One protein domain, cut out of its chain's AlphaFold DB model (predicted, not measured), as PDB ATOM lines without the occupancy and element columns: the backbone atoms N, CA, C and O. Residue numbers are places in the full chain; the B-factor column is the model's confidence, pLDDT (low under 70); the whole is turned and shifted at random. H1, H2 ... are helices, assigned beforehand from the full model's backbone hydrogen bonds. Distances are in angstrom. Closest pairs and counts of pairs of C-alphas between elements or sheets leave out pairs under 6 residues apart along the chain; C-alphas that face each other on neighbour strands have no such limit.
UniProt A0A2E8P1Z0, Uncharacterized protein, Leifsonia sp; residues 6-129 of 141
ATOM      1  N   GLU A   6     -21.036 -23.651  31.676       53.28
ATOM      2  CA  GLU A   6     -20.976 -24.305  32.993       53.28
ATOM      3  C   GLU A   6     -21.755 -25.639  33.022       53.28
ATOM      4  O   GLU A   6     -21.256 -26.623  33.561       53.28
ATOM      5  N   ILE A   7     -22.913 -25.752  32.353       46.56
ATOM      6  CA  ILE A   7     -23.647 -27.034  32.288       46.56
ATOM      7  C   ILE A   7     -23.003 -28.051  31.339       46.56
ATOM      8  O   ILE A   7     -22.977 -29.239  31.656       46.56
ATOM      9  N   GLN A   8     -22.430 -27.635  30.206       45.56
ATOM     10  CA  GLN A   8     -21.691 -28.565  29.339       45.56
ATOM     11  C   GLN A   8     -20.378 -29.024  29.990       45.56
ATOM     12  O   GLN A   8     -19.995 -30.184  29.838       45.56
ATOM     13  N   ALA A   9     -19.730 -28.147  30.759       44.62
ATOM     14  CA  ALA A   9     -18.565 -28.469  31.572       44.62
ATOM     15  C   ALA A   9     -18.931 -29.398  32.736       44.62
ATOM     16  O   ALA A   9     -18.229 -30.381  32.959       44.62
ATOM     17  N   ALA A  10     -20.048 -29.156  33.427       46.62
ATOM     18  CA  ALA A  10     -20.539 -30.022  34.496       46.62
ATOM     19  C   ALA A  10     -20.957 -31.403  33.972       46.62
ATOM     20  O   ALA A  10     -20.602 -32.417  34.571       46.62
ATOM     21  N   LEU A  11     -21.632 -31.464  32.818       51.72
ATOM     22  CA  LEU A  11     -21.920 -32.724  32.134       51.72
ATOM     23  C   LEU A  11     -20.602 -33.424  31.766       51.72
ATOM     24  O   LEU A  11     -20.412 -34.580  32.119       51.72
ATOM     25  N   GLY A  12     -19.646 -32.723  31.151       51.00
ATOM     26  CA  GLY A  12     -18.332 -33.273  30.798       51.00
ATOM     27  C   GLY A  12     -17.510 -33.770  31.997       51.00
ATOM     28  O   GLY A  12     -16.856 -34.811  31.923       51.00
ATOM     29  N   ALA A  13     -17.577 -33.078  33.131       53.09
ATOM     30  CA  ALA A  13     -16.915 -33.471  34.369       53.09
ATOM     31  C   ALA A  13     -17.616 -34.661  35.047       53.09
ATOM     32  O   ALA A  13     -16.934 -35.586  35.485       53.09
ATOM     33  N   PHE A  14     -18.953 -34.716  35.039       51.97
ATOM     34  CA  PHE A  14     -19.704 -35.905  35.456       51.97
ATOM     35  C   PHE A  14     -19.364 -37.120  34.580       51.97
ATOM     36  O   PHE A  14     -19.183 -38.224  35.088       51.97
ATOM     37  N   VAL A  15     -19.181 -36.930  33.271       51.22
ATOM     38  CA  VAL A  15     -18.726 -37.982  32.344       51.22
ATOM     39  C   VAL A  15     -17.315 -38.457  32.677       51.22
ATOM     40  O   VAL A  15     -17.066 -39.658  32.755       51.22
ATOM     41  N   THR A  16     -16.406 -37.522  32.945       51.22
ATOM     42  CA  THR A  16     -15.019 -37.827  33.330       51.22
ATOM     43  C   THR A  16     -14.949 -38.566  34.670       51.22
ATOM     44  O   THR A  16     -14.053 -39.375  34.890       51.22
ATOM     45  N   GLN A  17     -15.894 -38.305  35.573       49.06
ATOM     46  CA  GLN A  17     -15.942 -38.921  36.897       49.06
ATOM     47  C   GLN A  17     -16.717 -40.251  36.920       49.06
ATOM     48  O   GLN A  17     -16.413 -41.112  37.742       49.06
ATOM     49  N   SER A  18     -17.672 -40.446  36.004       40.09
ATOM     50  CA  SER A  18     -18.427 -41.699  35.833       40.09
ATOM     51  C   SER A  18     -17.709 -42.727  34.949       40.09
ATOM     52  O   SER A  18     -17.917 -43.925  35.124       40.09
ATOM     53  N   SER A  19     -16.812 -42.292  34.057       36.75
ATOM     54  CA  SER A  19     -15.887 -43.164  33.323       36.75
ATOM     55  C   SER A  19     -14.487 -43.068  33.931       36.75
ATOM     56  O   SER A  19     -13.726 -42.144  33.657       36.75
ATOM     57  N   THR A  20     -14.118 -44.032  34.769       43.72
ATOM     58  CA  THR A  20     -12.770 -44.155  35.334       43.72
ATOM     59  C   THR A  20     -11.722 -44.442  34.250       43.72
ATOM     60  O   THR A  20     -11.416 -45.597  33.994       43.72
ATOM     61  N   LEU A  21     -11.160 -43.407  33.610       34.00
ATOM     62  CA  LEU A  21      -9.732 -43.248  33.249       34.00
ATOM     63  C   LEU A  21      -9.546 -42.128  32.207       34.00
ATOM     64  O   LEU A  21     -10.121 -42.179  31.127       34.00
ATOM     65  N   LYS A  22      -8.586 -41.233  32.488       33.38
ATOM     66  CA  LYS A  22      -7.951 -40.281  31.552       33.38
ATOM     67  C   LYS A  22      -8.890 -39.250  30.907       33.38
ATOM     68  O   LYS A  22      -9.303 -39.416  29.772       33.38
ATOM     69  N   GLY A  23      -9.113 -38.147  31.624       43.12
ATOM     70  CA  GLY A  23      -8.701 -36.776  31.253       43.12
ATOM     71  C   GLY A  23      -9.050 -36.152  29.891       43.12
ATOM     72  O   GLY A  23      -8.770 -34.970  29.730       43.12
ATOM     73  N   ASP A  24      -9.655 -36.872  28.950       41.38
ATOM     74  CA  ASP A  24     -10.127 -36.358  27.666       41.38
ATOM     75  C   ASP A  24     -11.657 -36.404  27.641       41.38
ATOM     76  O   ASP A  24     -12.264 -37.434  27.937       41.38
ATOM     77  N   LEU A  25     -12.284 -35.285  27.260       42.00
ATOM     78  CA  LEU A  25     -13.732 -35.141  27.068       42.00
ATOM     79  C   LEU A  25     -14.208 -36.029  25.904       42.00
ATOM     80  O   LEU A  25     -14.475 -35.561  24.798       42.00
ATOM     81  N   ARG A  26     -14.308 -37.341  26.130       39.19
ATOM     82  CA  ARG A  26     -14.933 -38.286  25.205       39.19
ATOM     83  C   ARG A  26     -16.415 -38.390  25.531       39.19
ATOM     84  O   ARG A  26     -16.818 -39.030  26.496       39.19
ATOM     85  N   TYR A  27     -17.231 -37.762  24.697       40.03
ATOM     86  CA  TYR A  27     -18.678 -37.919  24.740       40.03
ATOM     87  C   TYR A  27     -19.063 -39.245  24.068       40.03
ATOM     88  O   TYR A  27     -19.193 -39.308  22.846       40.03
ATOM     89  N   THR A  28     -19.210 -40.325  24.838       39.34
ATOM     90  CA  THR A  28     -19.863 -41.562  24.374       39.34
ATOM     91  C   THR A  28     -21.326 -41.559  24.825       39.34
ATOM     92  O   THR A  28     -21.594 -41.814  25.999       39.34
ATOM     93  N   PRO A  29     -22.298 -41.300  23.926       36.97
ATOM     94  CA  PRO A  29     -23.712 -41.143  24.290       36.97
ATOM     95  C   PRO A  29     -24.280 -42.321  25.097       36.97
ATOM     96  O   PRO A  29     -25.119 -42.136  25.972       36.97
ATOM     97  N   THR A  30     -23.788 -43.535  24.845       34.62
ATOM     98  CA  THR A  30     -24.251 -44.777  25.478       34.62
ATOM     99  C   THR A  30     -23.894 -44.908  26.959       34.62
ATOM    100  O   THR A  30     -24.644 -45.541  27.695       34.62
ATOM    101  N   THR A  31     -22.797 -44.311  27.426       44.72
ATOM    102  CA  THR A  31     -22.375 -44.373  28.841       44.72
ATOM    103  C   THR A  31     -22.850 -43.178  29.661       44.72
ATOM    104  O   THR A  31     -23.067 -43.314  30.858       44.72
ATOM    105  N   VAL A  32     -23.042 -42.016  29.033       47.34
ATOM    106  CA  VAL A  32     -23.346 -40.762  29.742       47.34
ATOM    107  C   VAL A  32     -24.812 -40.666  30.146       47.34
ATOM    108  O   VAL A  32     -25.114 -40.287  31.271       47.34
ATOM    109  N   PHE A  33     -25.728 -41.016  29.243       49.84
ATOM    110  CA  PHE A  33     -27.160 -40.851  29.490       49.84
ATOM    111  C   PHE A  33     -27.771 -41.977  30.329       49.84
ATOM    112  O   PHE A  33     -28.773 -41.747  31.000       49.84
ATOM    113  N   ALA A  34     -27.172 -43.173  30.320       52.72
ATOM    114  CA  ALA A  34     -27.719 -44.338  31.019       52.72
ATOM    115  C   ALA A  34     -27.660 -44.207  32.551       52.72
ATOM    116  O   ALA A  34     -28.526 -44.734  33.242       52.72
ATOM    117  N   THR A  35     -26.660 -43.497  33.081       58.44
ATOM    118  CA  THR A  35     -26.480 -43.262  34.525       58.44
ATOM    119  C   THR A  35     -26.707 -41.805  34.913       58.44
ATOM    120  O   THR A  35     -26.296 -41.387  35.994       58.44
ATOM    121  N   PHE A  36     -27.285 -40.994  34.022       64.69
ATOM    122  CA  PHE A  36     -27.532 -39.592  34.331       64.69
ATOM    123  C   PHE A  36     -28.750 -39.473  35.255       64.69
ATOM    124  O   PHE A  36     -29.835 -39.929  34.883       64.69
ATOM    125  N   PRO A  37     -28.600 -38.868  36.445       77.38
ATOM    126  CA  PRO A  37     -29.710 -38.718  37.363       77.38
ATOM    127  C   PRO A  37     -30.583 -37.548  36.904       77.38
ATOM    128  O   PRO A  37     -30.299 -36.401  37.213       77.38
ATOM    129  N   TRP A  38     -31.645 -37.831  36.156       76.94
ATOM    130  CA  TRP A  38     -32.720 -36.889  35.831       76.94
ATOM    131  C   TRP A  38     -33.428 -36.356  37.087       76.94
ATOM    132  O   TRP A  38     -33.480 -37.066  38.091       76.94
ATOM    133  N   PRO A  39     -33.991 -35.137  37.050       78.38
ATOM    134  CA  PRO A  39     -34.701 -34.571  38.189       78.38
ATOM    135  C   PRO A  39     -36.026 -35.308  38.434       78.38
ATOM    136  O   PRO A  39     -36.774 -35.577  37.498       78.38
ATOM    137  N   ASP A  40     -36.314 -35.607  39.701       75.31
ATOM    138  CA  ASP A  40     -37.546 -36.253  40.170       75.31
ATOM    139  C   ASP A  40     -37.815 -35.833  41.636       75.31
ATOM    140  O   ASP A  40     -36.880 -35.880  42.448       75.31
ATOM    141  N   PRO A  41     -39.031 -35.395  42.030       77.94
ATOM    142  CA  PRO A  41     -40.189 -35.080  41.191       77.94
ATOM    143  C   PRO A  41     -40.071 -33.703  40.523       77.94
ATOM    144  O   PRO A  41     -39.573 -32.749  41.119       77.94
ATOM    145  N   VAL A  42     -40.600 -33.585  39.304       79.50
ATOM    146  CA  VAL A  42     -40.693 -32.311  38.568       79.50
ATOM    147  C   VAL A  42     -42.159 -31.928  38.394       79.50
ATOM    148  O   VAL A  42     -42.992 -32.765  38.042       79.50
ATOM    149  N   THR A  43     -42.479 -30.656  38.622       84.19
ATOM    150  CA  THR A  43     -43.817 -30.094  38.372       84.19
ATOM    151  C   THR A  43     -44.020 -29.762  36.891       84.19
ATOM    152  O   THR A  43     -43.063 -29.473  36.172       84.19
ATOM    153  N   ASP A  44     -45.271 -29.731  36.424       82.81
ATOM    154  CA  ASP A  44     -45.574 -29.320  35.043       82.81
ATOM    155  C   ASP A  44     -45.101 -27.894  34.742       82.81
ATOM    156  O   ASP A  44     -44.604 -27.625  33.651       82.81
ATOM    157  N   GLY A  45     -45.159 -27.001  35.737       83.94
ATOM    158  CA  GLY A  45     -44.617 -25.647  35.622       83.94
ATOM    159  C   GLY A  45     -43.109 -25.642  35.356       83.94
ATOM    160  O   GLY A  45     -42.655 -24.982  34.430       83.94
ATOM    161  N   GLN A  46     -42.327 -26.435  36.096       85.25
ATOM    162  CA  GLN A  46     -40.879 -26.548  35.860       85.25
ATOM    163  C   GLN A  46     -40.563 -27.167  34.492       85.25
ATOM    164  O   GLN A  46     -39.661 -26.688  33.805       85.25
ATOM    165  N   ARG A  47     -41.318 -28.192  34.066       83.75
ATOM    166  CA  ARG A  47     -41.192 -28.761  32.711       83.75
ATOM    167  C   ARG A  47     -41.426 -27.695  31.641       83.75
ATOM    168  O   ARG A  47     -40.632 -27.587  30.708       83.75
ATOM    169  N   GLN A  48     -42.475 -26.890  31.798       85.94
ATOM    170  CA  GLN A  48     -42.820 -25.834  30.853       85.94
ATOM    171  C   GLN A  48     -41.772 -24.713  30.820       85.94
ATOM    172  O   GLN A  48     -41.429 -24.235  29.739       85.94
ATOM    173  N   GLU A  49     -41.224 -24.320  31.972       87.44
ATOM    174  CA  GLU A  49     -40.158 -23.313  32.047       87.44
ATOM    175  C   GLU A  49     -38.886 -23.777  31.329       87.44
ATOM    176  O   GLU A  49     -38.322 -23.032  30.524       87.44
ATOM    177  N   VAL A  50     -38.467 -25.029  31.544       87.44
ATOM    178  CA  VAL A  50     -37.317 -25.618  30.839       87.44
ATOM    179  C   VAL A  50     -37.588 -25.700  29.334       87.44
ATOM    180  O   VAL A  50     -36.740 -25.295  28.539       87.44
ATOM    181  N   ALA A  51     -38.777 -26.154  28.927       85.56
ATOM    182  CA  ALA A  51     -39.160 -26.240  27.516       85.56
ATOM    183  C   ALA A  51     -39.179 -24.863  26.827       85.56
ATOM    184  O   ALA A  51     -38.678 -24.716  25.709       85.56
ATOM    185  N   SER A  52     -39.711 -23.844  27.504       88.19
ATOM    186  CA  SER A  52     -39.749 -22.461  27.022       88.19
ATOM    187  C   SER A  52     -38.341 -21.883  26.872       88.19
ATOM    188  O   SER A  52     -37.994 -21.349  25.815       88.19
ATOM    189  N   ALA A  53     -37.486 -22.056  27.887       88.44
ATOM    190  CA  ALA A  53     -36.100 -21.596  27.849       88.44
ATOM    191  C   ALA A  53     -35.293 -22.285  26.735       88.44
ATOM    192  O   ALA A  53     -34.584 -21.612  25.985       88.44
ATOM    193  N   ALA A  54     -35.445 -23.603  26.576       84.69
ATOM    194  CA  ALA A  54     -34.780 -24.365  25.523       84.69
ATOM    195  C   ALA A  54     -35.243 -23.936  24.120       84.69
ATOM    196  O   ALA A  54     -34.419 -23.776  23.217       84.69
ATOM    197  N   SER A  55     -36.545 -23.694  23.945       88.00
ATOM    198  CA  SER A  55     -37.110 -23.232  22.672       88.00
ATOM    199  C   SER A  55     -36.599 -21.840  22.299       88.00
ATOM    200  O   SER A  55     -36.184 -21.623  21.161       88.00
ATOM    201  N   ALA A  56     -36.562 -20.913  23.262       89.06
ATOM    202  CA  ALA A  56     -36.032 -19.567  23.056       89.06
ATOM    203  C   ALA A  56     -34.542 -19.589  22.676       89.06
ATOM    204  O   ALA A  56     -34.126 -18.901  21.743       89.06
ATOM    205  N   LEU A  57     -33.747 -20.428  23.350       87.88
ATOM    206  CA  LEU A  57     -32.336 -20.623  23.027       87.88
ATOM    207  C   LEU A  57     -32.150 -21.166  21.602       87.88
ATOM    208  O   LEU A  57     -31.330 -20.655  20.839       87.88
ATOM    209  N   TYR A  58     -32.920 -22.191  21.231       88.50
ATOM    210  CA  TYR A  58     -32.841 -22.797  19.905       88.50
ATOM    211  C   TYR A  58     -33.227 -21.817  18.792       88.50
ATOM    212  O   TYR A  58     -32.536 -21.755  17.769       88.50
ATOM    213  N   ALA A  59     -34.300 -21.046  18.993       89.44
ATOM    214  CA  ALA A  59     -34.740 -20.021  18.053       89.44
ATOM    215  C   ALA A  59     -33.631 -18.989  17.829       89.44
ATOM    216  O   ALA A  59     -33.198 -18.795  16.693       89.44
ATOM    217  N   ARG A  60     -33.070 -18.439  18.914       87.44
ATOM    218  CA  ARG A  60     -32.026 -17.418  18.811       87.44
ATOM    219  C   ARG A  60     -30.756 -17.932  18.142       87.44
ATOM    220  O   ARG A  60     -30.178 -17.266  17.290       87.44
ATOM    221  N   ARG A  61     -30.340 -19.148  18.487       87.31
ATOM    222  CA  ARG A  61     -29.201 -19.814  17.846       87.31
ATOM    223  C   ARG A  61     -29.417 -19.974  16.340       87.31
ATOM    224  O   ARG A  61     -28.490 -19.771  15.564       87.31
ATOM    225  N   SER A  62     -30.632 -20.339  15.935       87.12
ATOM    226  CA  SER A  62     -30.984 -20.522  14.524       87.12
ATOM    227  C   SER A  62     -30.979 -19.194  13.767       87.12
ATOM    228  O   SER A  62     -30.428 -19.130  12.673       87.12
ATOM    229  N   GLU A  63     -31.516 -18.131  14.369       89.50
ATOM    230  CA  GLU A  63     -31.455 -16.769  13.824       89.50
ATOM    231  C   GLU A  63     -30.010 -16.316  13.604       89.50
ATOM    232  O   GLU A  63     -29.672 -15.916  12.497       89.50
ATOM    233  N   LEU A  64     -29.140 -16.455  14.609       86.12
ATOM    234  CA  LEU A  64     -27.742 -16.022  14.521       86.12
ATOM    235  C   LEU A  64     -26.946 -16.796  13.462       86.12
ATOM    236  O   LEU A  64     -26.144 -16.208  12.735       86.12
ATOM    237  N   CYS A  65     -27.183 -18.104  13.334       85.50
ATOM    238  CA  CYS A  65     -26.577 -18.904  12.268       85.50
ATOM    239  C   CYS A  65     -27.011 -18.421  10.874       85.50
ATOM    240  O   CYS A  65     -26.183 -18.378   9.963       85.50
ATOM    241  N   LEU A  66     -28.289 -18.061  10.699       88.69
ATOM    242  CA  LEU A  66     -28.828 -17.582   9.422       88.69
ATOM    243  C   LEU A  66     -28.379 -16.151   9.102       88.69
ATOM    244  O   LEU A  66     -27.953 -15.888   7.982       88.69
ATOM    245  N   GLU A  67     -28.445 -15.247  10.079       88.75
ATOM    246  CA  GLU A  67     -28.096 -13.829   9.945       88.75
ATOM    247  C   GLU A  67     -26.627 -13.645   9.567       88.75
ATOM    248  O   GLU A  67     -26.297 -12.858   8.680       88.75
ATOM    249  N   HIS A  68     -25.741 -14.409  10.203       84.75
ATOM    250  CA  HIS A  68     -24.310 -14.296   9.971       84.75
ATOM    251  C   HIS A  68     -23.750 -15.323   8.977       84.75
ATOM    252  O   HIS A  68     -22.564 -15.264   8.653       84.75
ATOM    253  N   GLY A  69     -24.562 -16.277   8.507       84.31
ATOM    254  CA  GLY A  69     -24.106 -17.354   7.621       84.31
ATOM    255  C   GLY A  69     -23.008 -18.227   8.244       84.31
ATOM    256  O   GLY A  69     -22.118 -18.703   7.538       84.31
ATOM    257  N   MET A  70     -23.033 -18.405   9.568       83.38
ATOM    258  CA  MET A  70     -21.984 -19.086  10.332       83.38
ATOM    259  C   MET A  70     -22.456 -20.438  10.876       83.38
ATOM    260  O   MET A  70     -23.612 -20.618  11.254       83.38
ATOM    261  N   GLY A  71     -21.534 -21.401  10.948       81.06
ATOM    262  CA  GLY A  71     -21.777 -22.686  11.606       81.06
ATOM    263  C   GLY A  71     -21.755 -22.577  13.134       81.06
ATOM    264  O   GLY A  71     -21.158 -21.659  13.697       81.06
ATOM    265  N   LEU A  72     -22.337 -23.570  13.816       79.19
ATOM    266  CA  LEU A  72     -22.431 -23.615  15.285       79.19
ATOM    267  C   LEU A  72     -21.078 -23.434  15.982       79.19
ATOM    268  O   LEU A  72     -20.995 -22.725  16.976       79.19
ATOM    269  N   THR A  73     -20.010 -24.030  15.451       78.12
ATOM    270  CA  THR A  73     -18.665 -23.898  16.028       78.12
ATOM    271  C   THR A  73     -18.191 -22.445  16.060       78.12
ATOM    272  O   THR A  73     -17.668 -21.997  17.072       78.12
ATOM    273  N   ALA A  74     -18.404 -21.692  14.977       79.31
ATOM    274  CA  ALA A  74     -18.016 -20.284  14.915       79.31
ATOM    275  C   ALA A  74     -18.876 -19.424  15.853       79.31
ATOM    276  O   ALA A  74     -18.346 -18.556  16.542       79.31
ATOM    277  N   LEU A  75     -20.178 -19.716  15.933       82.75
ATOM    278  CA  LEU A  75     -21.101 -19.042  16.845       82.75
ATOM    279  C   LEU A  75     -20.677 -19.199  18.315       82.75
ATOM    280  O   LEU A  75     -20.614 -18.210  19.041       82.75
ATOM    281  N   TYR A  76     -20.358 -20.423  18.744       78.88
ATOM    282  CA  TYR A  76     -19.945 -20.686  20.126       78.88
ATOM    283  C   TYR A  76     -18.573 -20.091  20.459       78.88
ATOM    284  O   TYR A  76     -18.417 -19.540  21.543       78.88
ATOM    285  N   ASN A  77     -17.615 -20.113  19.526       81.06
ATOM    286  CA  ASN A  77     -16.322 -19.451  19.733       81.06
ATOM    287  C   ASN A  77     -16.493 -17.939  19.946       81.06
ATOM    288  O   ASN A  77     -15.928 -17.376  20.876       81.06
ATOM    289  N   LEU A  78     -17.325 -17.289  19.128       82.50
ATOM    290  CA  LEU A  78     -17.606 -15.860  19.274       82.50
ATOM    291  C   LEU A  78     -18.343 -15.546  20.574       82.50
ATOM    292  O   LEU A  78     -18.085 -14.510  21.178       82.50
ATOM    293  N   MET A  79     -19.242 -16.427  21.013       82.81
ATOM    294  CA  MET A  79     -19.902 -16.296  22.311       82.81
ATOM    295  C   MET A  79     -18.895 -16.378  23.470       82.81
ATOM    296  O   MET A  79     -18.964 -15.579  24.404       82.81
ATOM    297  N   ASP A  80     -17.930 -17.298  23.388       75.56
ATOM    298  CA  ASP A  80     -16.858 -17.450  24.379       75.56
ATOM    299  C   ASP A  80     -15.907 -16.245  24.418       75.56
ATOM    300  O   ASP A  80     -15.452 -15.853  25.497       75.56
ATOM    301  N   ASP A  81     -15.674 -15.612  23.268       80.75
ATOM    302  CA  ASP A  81     -14.909 -14.366  23.145       80.75
ATOM    303  C   ASP A  81     -15.694 -13.124  23.630       80.75
ATOM    304  O   ASP A  81     -15.183 -12.002  23.601       80.75
ATOM    305  N   GLY A  82     -16.925 -13.307  24.125       76.81
ATOM    306  CA  GLY A  82     -17.772 -12.251  24.691       76.81
ATOM    307  C   GLY A  82     -18.775 -11.639  23.711       76.81
ATOM    308  O   GLY A  82     -19.448 -10.663  24.051       76.81
ATOM    309  N   GLY A  83     -18.894 -12.196  22.507       79.25
ATOM    310  CA  GLY A  83     -19.980 -11.908  21.575       79.25
ATOM    311  C   GLY A  83     -21.312 -12.518  22.025       79.25
ATOM    312  O   GLY A  83     -21.366 -13.321  22.951       79.25
ATOM    313  N   PHE A  84     -22.404 -12.130  21.362       82.50
ATOM    314  CA  PHE A  84     -23.738 -12.729  21.543       82.50
ATOM    315  C   PHE A  84     -24.149 -12.908  23.017       82.50
ATOM    316  O   PHE A  84     -24.527 -13.992  23.472       82.50
ATOM    317  N   THR A  85     -24.046 -11.826  23.794       84.88
ATOM    318  CA  THR A  85     -24.371 -11.812  25.231       84.88
ATOM    319  C   THR A  85     -25.836 -12.156  25.511       84.88
ATOM    320  O   THR A  85     -26.163 -12.661  26.584       84.88
ATOM    321  N   ASP A  86     -26.709 -11.939  24.534       86.12
ATOM    322  CA  ASP A  86     -28.097 -12.385  24.490       86.12
ATOM    323  C   ASP A  86     -28.217 -13.915  24.446       86.12
ATOM    324  O   ASP A  86     -28.981 -14.496  25.221       86.12
ATOM    325  N   LEU A  87     -27.420 -14.586  23.609       85.81
ATOM    326  CA  LEU A  87     -27.359 -16.048  23.553       85.81
ATOM    327  C   LEU A  87     -26.802 -16.624  24.863       85.81
ATOM    328  O   LEU A  87     -27.368 -17.570  25.414       85.81
ATOM    329  N   ALA A  88     -25.751 -16.008  25.411       83.00
ATOM    330  CA  ALA A  88     -25.193 -16.389  26.708       83.00
ATOM    331  C   ALA A  88     -26.213 -16.216  27.853       83.00
ATOM    332  O   ALA A  88     -26.317 -17.066  28.741       83.00
ATOM    333  N   ALA A  89     -27.021 -15.152  27.823       86.81
ATOM    334  CA  ALA A  89     -28.089 -14.940  28.797       86.81
ATOM    335  C   ALA A  89     -29.202 -15.998  28.688       86.81
ATOM    336  O   ALA A  89     -29.721 -16.447  29.712       86.81
ATOM    337  N   LEU A  90     -29.545 -16.436  27.470       87.69
ATOM    338  CA  LEU A  90     -30.500 -17.526  27.249       87.69
ATOM    339  C   LEU A  90     -29.970 -18.867  27.768       87.69
ATOM    340  O   LEU A  90     -30.726 -19.603  28.404       87.69
ATOM    341  N   HIS A  91     -28.678 -19.147  27.578       85.38
ATOM    342  CA  HIS A  91     -28.012 -20.305  28.182       85.38
ATOM    343  C   HIS A  91     -28.131 -20.271  29.708       85.38
ATOM    344  O   HIS A  91     -28.665 -21.197  30.310       85.38
ATOM    345  N   LYS A  92     -27.774 -19.144  30.331       85.81
ATOM    346  CA  LYS A  92     -27.904 -18.968  31.781       85.81
ATOM    347  C   LYS A  92     -29.342 -19.147  32.279       85.81
ATOM    348  O   LYS A  92     -29.562 -19.718  33.346       85.81
ATOM    349  N   LYS A  93     -30.336 -18.661  31.529       87.50
ATOM    350  CA  LYS A  93     -31.753 -18.833  31.880       87.50
ATOM    351  C   LYS A  93     -32.152 -20.309  31.873       87.50
ATOM    352  O   LYS A  93     -32.828 -20.750  32.802       87.50
ATOM    353  N   LEU A  94     -31.732 -21.057  30.853       87.44
ATOM    354  CA  LEU A  94     -31.962 -22.498  30.781       87.44
ATOM    355  C   LEU A  94     -31.292 -23.217  31.957       87.44
ATOM    356  O   LEU A  94     -31.942 -24.021  32.622       87.44
ATOM    357  N   ASP A  95     -30.046 -22.869  32.269       83.44
ATOM    358  CA  ASP A  95     -29.290 -23.485  33.361       83.44
ATOM    359  C   ASP A  95     -29.979 -23.292  34.720       83.44
ATOM    360  O   ASP A  95     -30.103 -24.229  35.513       83.44
ATOM    361  N   VAL A  96     -30.496 -22.087  34.979       86.56
ATOM    362  CA  VAL A  96     -31.256 -21.778  36.199       86.56
ATOM    363  C   VAL A  96     -32.581 -22.542  36.247       86.56
ATOM    364  O   VAL A  96     -32.942 -23.051  37.309       86.56
ATOM    365  N   ALA A  97     -33.294 -22.662  35.123       86.56
ATOM    366  CA  ALA A  97     -34.535 -23.435  35.056       86.56
ATOM    367  C   ALA A  97     -34.287 -24.928  35.338       86.56
ATOM    368  O   ALA A  97     -35.045 -25.558  36.076       86.56
ATOM    369  N   VAL A  98     -33.187 -25.479  34.816       85.38
ATOM    370  CA  VAL A  98     -32.768 -26.859  35.084       85.38
ATOM    371  C   VAL A  98     -32.387 -27.033  36.553       85.38
ATOM    372  O   VAL A  98     -32.895 -27.946  37.199       85.38
ATOM    373  N   ALA A  99     -31.570 -26.143  37.125       85.00
ATOM    374  CA  ALA A  99     -31.232 -26.193  38.550       85.00
ATOM    375  C   ALA A  99     -32.488 -26.136  39.437       85.00
ATOM    376  O   ALA A  99     -32.603 -26.905  40.391       85.00
ATOM    377  N   ALA A 100     -33.468 -25.303  39.079       86.06
ATOM    378  CA  ALA A 100     -34.753 -25.250  39.766       86.06
ATOM    379  C   ALA A 100     -35.546 -26.562  39.639       86.06
ATOM    380  O   ALA A 100     -36.179 -26.966  40.613       86.06
ATOM    381  N   ALA A 101     -35.494 -27.257  38.496       85.62
ATOM    382  CA  ALA A 101     -36.105 -28.581  38.328       85.62
ATOM    383  C   ALA A 101     -35.455 -29.647  39.232       85.62
ATOM    384  O   ALA A 101     -36.154 -30.510  39.752       85.62
ATOM    385  N   TYR A 102     -34.149 -29.541  39.496       82.31
ATOM    386  CA  TYR A 102     -33.444 -30.359  40.495       82.31
ATOM    387  C   TYR A 102     -33.696 -29.930  41.952       82.31
ATOM    388  O   TYR A 102     -33.232 -30.595  42.880       82.31
ATOM    389  N   GLY A 103     -34.399 -28.815  42.179       85.56
ATOM    390  CA  GLY A 103     -34.586 -28.230  43.508       85.56
ATOM    391  C   GLY A 103     -33.325 -27.560  44.067       85.56
ATOM    392  O   GLY A 103     -33.176 -27.430  45.282       85.56
ATOM    393  N   TRP A 104     -32.385 -27.160  43.209       86.50
ATOM    394  CA  TRP A 104     -31.147 -26.485  43.597       86.50
ATOM    395  C   TRP A 104     -31.268 -24.963  43.462       86.50
ATOM    396  O   TRP A 104     -32.006 -24.467  42.609       86.50
ATOM    397  N   PRO A 105     -30.543 -24.188  44.291       86.88
ATOM    398  CA  PRO A 105     -30.536 -22.736  44.164       86.88
ATOM    399  C   PRO A 105     -29.861 -22.304  42.857       86.88
ATOM    400  O   PRO A 105     -28.922 -22.945  42.387       86.88
ATOM    401  N   ALA A 106     -30.288 -21.168  42.302       84.25
ATOM    402  CA  ALA A 106     -29.773 -20.634  41.037       84.25
ATOM    403  C   ALA A 106     -28.253 -20.376  41.037       84.25
ATOM    404  O   ALA A 106     -27.636 -20.355  39.978       84.25
ATOM    405  N   SER A 107     -27.640 -20.202  42.214       82.12
ATOM    406  CA  SER A 107     -26.185 -20.086  42.355       82.12
ATOM    407  C   SER A 107     -25.446 -21.341  41.892       82.12
ATOM    408  O   SER A 107     -24.356 -21.229  41.348       82.12
ATOM    409  N   VAL A 108     -26.057 -22.520  42.050       82.06
ATOM    410  CA  VAL A 108     -25.484 -23.797  41.609       82.06
ATOM    411  C   VAL A 108     -25.419 -23.859  40.089       82.06
ATOM    412  O   VAL A 108     -24.456 -24.378  39.551       82.06
ATOM    413  N   ALA A 109     -26.379 -23.264  39.374       77.62
ATOM    414  CA  ALA A 109     -26.407 -23.278  37.909       77.62
ATOM    415  C   ALA A 109     -25.161 -22.653  37.252       77.62
ATOM    416  O   ALA A 109     -24.970 -22.799  36.051       77.62
ATOM    417  N   GLN A 110     -24.355 -21.907  38.009       78.44
ATOM    418  CA  GLN A 110     -23.165 -21.197  37.536       78.44
ATOM    419  C   GLN A 110     -21.895 -21.645  38.277       78.44
ATOM    420  O   GLN A 110     -20.887 -20.943  38.233       78.44
ATOM    421  N   ASP A 111     -21.970 -22.763  39.005       77.75
ATOM    422  CA  ASP A 111     -20.851 -23.373  39.715       77.75
ATOM    423  C   ASP A 111     -20.715 -24.833  39.270       77.75
ATOM    424  O   ASP A 111     -21.355 -25.747  39.796       77.75
ATOM    425  N   SER A 112     -19.863 -25.048  38.269       71.94
ATOM    426  CA  SER A 112     -19.581 -26.368  37.707       71.94
ATOM    427  C   SER A 112     -19.109 -27.377  38.756       71.94
ATOM    428  O   SER A 112     -19.462 -28.554  38.672       71.94
ATOM    429  N   ALA A 113     -18.320 -26.952  39.748       74.19
ATOM    430  CA  ALA A 113     -17.797 -27.860  40.767       74.19
ATOM    431  C   ALA A 113     -18.921 -28.343  41.693       74.19
ATOM    432  O   ALA A 113     -19.033 -29.539  41.977       74.19
ATOM    433  N   GLU A 114     -19.790 -27.426  42.114       77.31
ATOM    434  CA  GLU A 114     -20.948 -27.740  42.946       77.31
ATOM    435  C   GLU A 114     -22.011 -28.542  42.176       77.31
ATOM    436  O   GLU A 114     -22.595 -29.471  42.741       77.31
ATOM    437  N   LEU A 115     -22.224 -28.263  40.884       76.94
ATOM    438  CA  LEU A 115     -23.089 -29.066  40.006       76.94
ATOM    439  C   LEU A 115     -22.622 -30.516  39.936       76.94
ATOM    440  O   LEU A 115     -23.410 -31.430  40.176       76.94
ATOM    441  N   VAL A 116     -21.339 -30.732  39.637       75.69
ATOM    442  CA  VAL A 116     -20.758 -32.077  39.536       75.69
ATOM    443  C   VAL A 116     -20.871 -32.804  40.865       75.69
ATOM    444  O   VAL A 116     -21.300 -33.956  40.893       75.69
ATOM    445  N   ARG A 117     -20.556 -32.130  41.976       79.81
ATOM    446  CA  ARG A 117     -20.683 -32.711  43.315       79.81
ATOM    447  C   ARG A 117     -22.113 -33.175  43.588       79.81
ATOM    448  O   ARG A 117     -22.316 -34.321  43.978       79.81
ATOM    449  N   ARG A 118     -23.107 -32.319  43.334       81.06
ATOM    450  CA  ARG A 118     -24.522 -32.639  43.566       81.06
ATOM    451  C   ARG A 118     -25.044 -33.738  42.650       81.06
ATOM    452  O   ARG A 118     -25.785 -34.596  43.120       81.06
ATOM    453  N   LEU A 119     -24.657 -33.742  41.373       81.25
ATOM    454  CA  LEU A 119     -25.014 -34.809  40.432       81.25
ATOM    455  C   LEU A 119     -24.410 -36.149  40.860       81.25
ATOM    456  O   LEU A 119     -25.101 -37.166  40.852       81.25
ATOM    457  N   THR A 120     -23.145 -36.158  41.282       78.31
ATOM    458  CA  THR A 120     -22.473 -37.361  41.787       78.31
ATOM    459  C   THR A 120     -23.126 -37.878  43.071       78.31
ATOM    460  O   THR A 120     -23.354 -39.084  43.192       78.31
ATOM    461  N   ASP A 121     -23.477 -36.990  44.004       82.75
ATOM    462  CA  ASP A 121     -24.185 -37.350  45.239       82.75
ATOM    463  C   ASP A 121     -25.589 -37.909  44.941       82.75
ATOM    464  O   ASP A 121     -25.971 -38.943  45.490       82.75
ATOM    465  N   LEU A 122     -26.332 -37.283  44.020       81.44
ATOM    466  CA  LEU A 122     -27.658 -37.742  43.596       81.44
ATOM    467  C   LEU A 122     -27.589 -39.118  42.920       81.44
ATOM    468  O   LEU A 122     -28.366 -40.013  43.252       81.44
ATOM    469  N   ASN A 123     -26.626 -39.317  42.016       81.19
ATOM    470  CA  ASN A 123     -26.410 -40.604  41.362       81.19
ATOM    471  C   ASN A 123     -26.088 -41.708  42.385       81.19
ATOM    472  O   ASN A 123     -26.625 -42.811  42.299       81.19
ATOM    473  N   ARG A 124     -25.265 -41.407  43.399       80.56
ATOM    474  CA  ARG A 124     -24.953 -42.354  44.480       80.56
ATOM    475  C   ARG A 124     -26.214 -42.793  45.232       80.56
ATOM    476  O   ARG A 124     -26.411 -43.995  45.396       80.56
ATOM    477  N   GLN A 125     -27.066 -41.848  45.629       80.88
ATOM    478  CA  GLN A 125     -28.313 -42.129  46.356       80.88
ATOM    479  C   GLN A 125     -29.280 -42.995  45.534       80.88
ATOM    480  O   GLN A 125     -29.894 -43.923  46.065       80.88
ATOM    481  N   ILE A 126     -29.387 -42.730  44.226       79.75
ATOM    482  CA  ILE A 126     -30.229 -43.504  43.300       79.75
ATOM    483  C   ILE A 126     -29.708 -44.939  43.166       79.75
ATOM    484  O   ILE A 126     -30.472 -45.891  43.323       79.75
ATOM    485  N   VAL A 127     -28.401 -45.114  42.935       77.50
ATOM    486  CA  VAL A 127     -27.775 -46.444  42.820       77.50
ATOM    487  C   VAL A 127     -27.919 -47.244  44.118       77.50
ATOM    488  O   VAL A 127     -28.162 -48.450  44.076       77.50
ATOM    489  N   GLN A 128     -27.825 -46.581  45.273       81.56
ATOM    490  CA  GLN A 128     -28.008 -47.190  46.594       81.56
ATOM    491  C   GLN A 128     -29.486 -47.419  46.968       81.56
ATOM    492  O   GLN A 128     -29.758 -48.006  48.013       81.56
ATOM    493  N   ARG A 129     -30.439 -47.024  46.104       76.25
ATOM    494  CA  ARG A 129     -31.898 -47.101  46.326       76.25
ATOM    495  C   ARG A 129     -32.364 -46.412  47.611       76.25
ATOM    496  O   ARG A 129     -33.377 -46.791  48.193       76.25
TER     497      ARG A 129
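What this domain is: This is residues 6 to 129 of the 141 residues of an uncharacterized protein of Leifsonia sp (UniProt A0A2E8P1Z0). Two long helices, H3 and H5, lie side by side and run opposite ways, with the shorter H4 across one end of the pair. Toward the other end a second pair, H1 and H6, cross each other steeply, and H1 comes near H5 with its first turn; the tiny H2 lies near H1, between two loop stretches. The printed part has 124 residues with six named helices in the order H1 to H6 and no named strand, and its class is all helix. It is compact, with a radius of gyration of the C-alphas of 15.8 A and spans of 49 by 38 by 25 A.

How they stand to each other: Start with H1, residues 6 to 18, which touches H6, residues 112 to 127, at a steep tilt of 46 degrees, the same way; look at the closest C-alphas, those of Ala 10 and Ser 112, 5.0 A apart. H2, residues 29 to 32, is close to H1 but not clearly touching, with the C-alphas of Val 15 and Val 32 closest at 6.0 A. Next comes H3, residues 44 to 68, which touches H5, residues 85 to 101, at a shallow tilt of 19 degrees, opposite ways; the C-alphas of Ala 53 and Leu 94 are closest, at 5.2 A. H3 only just touches H4, residues 72 to 80, with 3 pairs of C-alphas within 8 A, using its residues 64 to 65 alone; the two are about perpendicular at 78 degrees, and the C-alphas of Cys 65 and Leu 72 are closest at 7.0 A. H4 and H5 only just touch, with 3 pairs within 8 A, and only at the corner by their link; the C-alphas of Met 79 and Ala 88 are closest at 6.9 A. H1 is close to H5 but not clearly touching, Ile 7 to Asp 95 being the closest C-alphas at 6.8 A. H3 and H6 are apart. The O i to N i+4 pairs are all within hydrogen-bond range in H1, H3, H4, H5 and H6; H2 is too short for such a pair, and its one O i to N i+3 pair is not within range.

Where its parts are: Find C-alpha 6 at (-20.976, -24.305, 32.993), where H1 begins; it runs 17.8 A to Ser 18. H2 is four residues. H3 begins at C-alpha 44, (-45.574, -29.320, 35.043), and runs 36.1 A. After H4, H5 runs 24.3 A. H6 runs 22.3 A and ends at C-alpha 127, (-27.775, -46.444, 42.820).

The domain as a whole: The two C-alphas farthest apart, those of Glu 67 and Gln 128, are 49.6 A apart. The printed part has no cut. The link from H2 to H3 is long, with 11 residues. The mean pLDDT of the printed part is 73.6, and residues 6 to 36 are under 70.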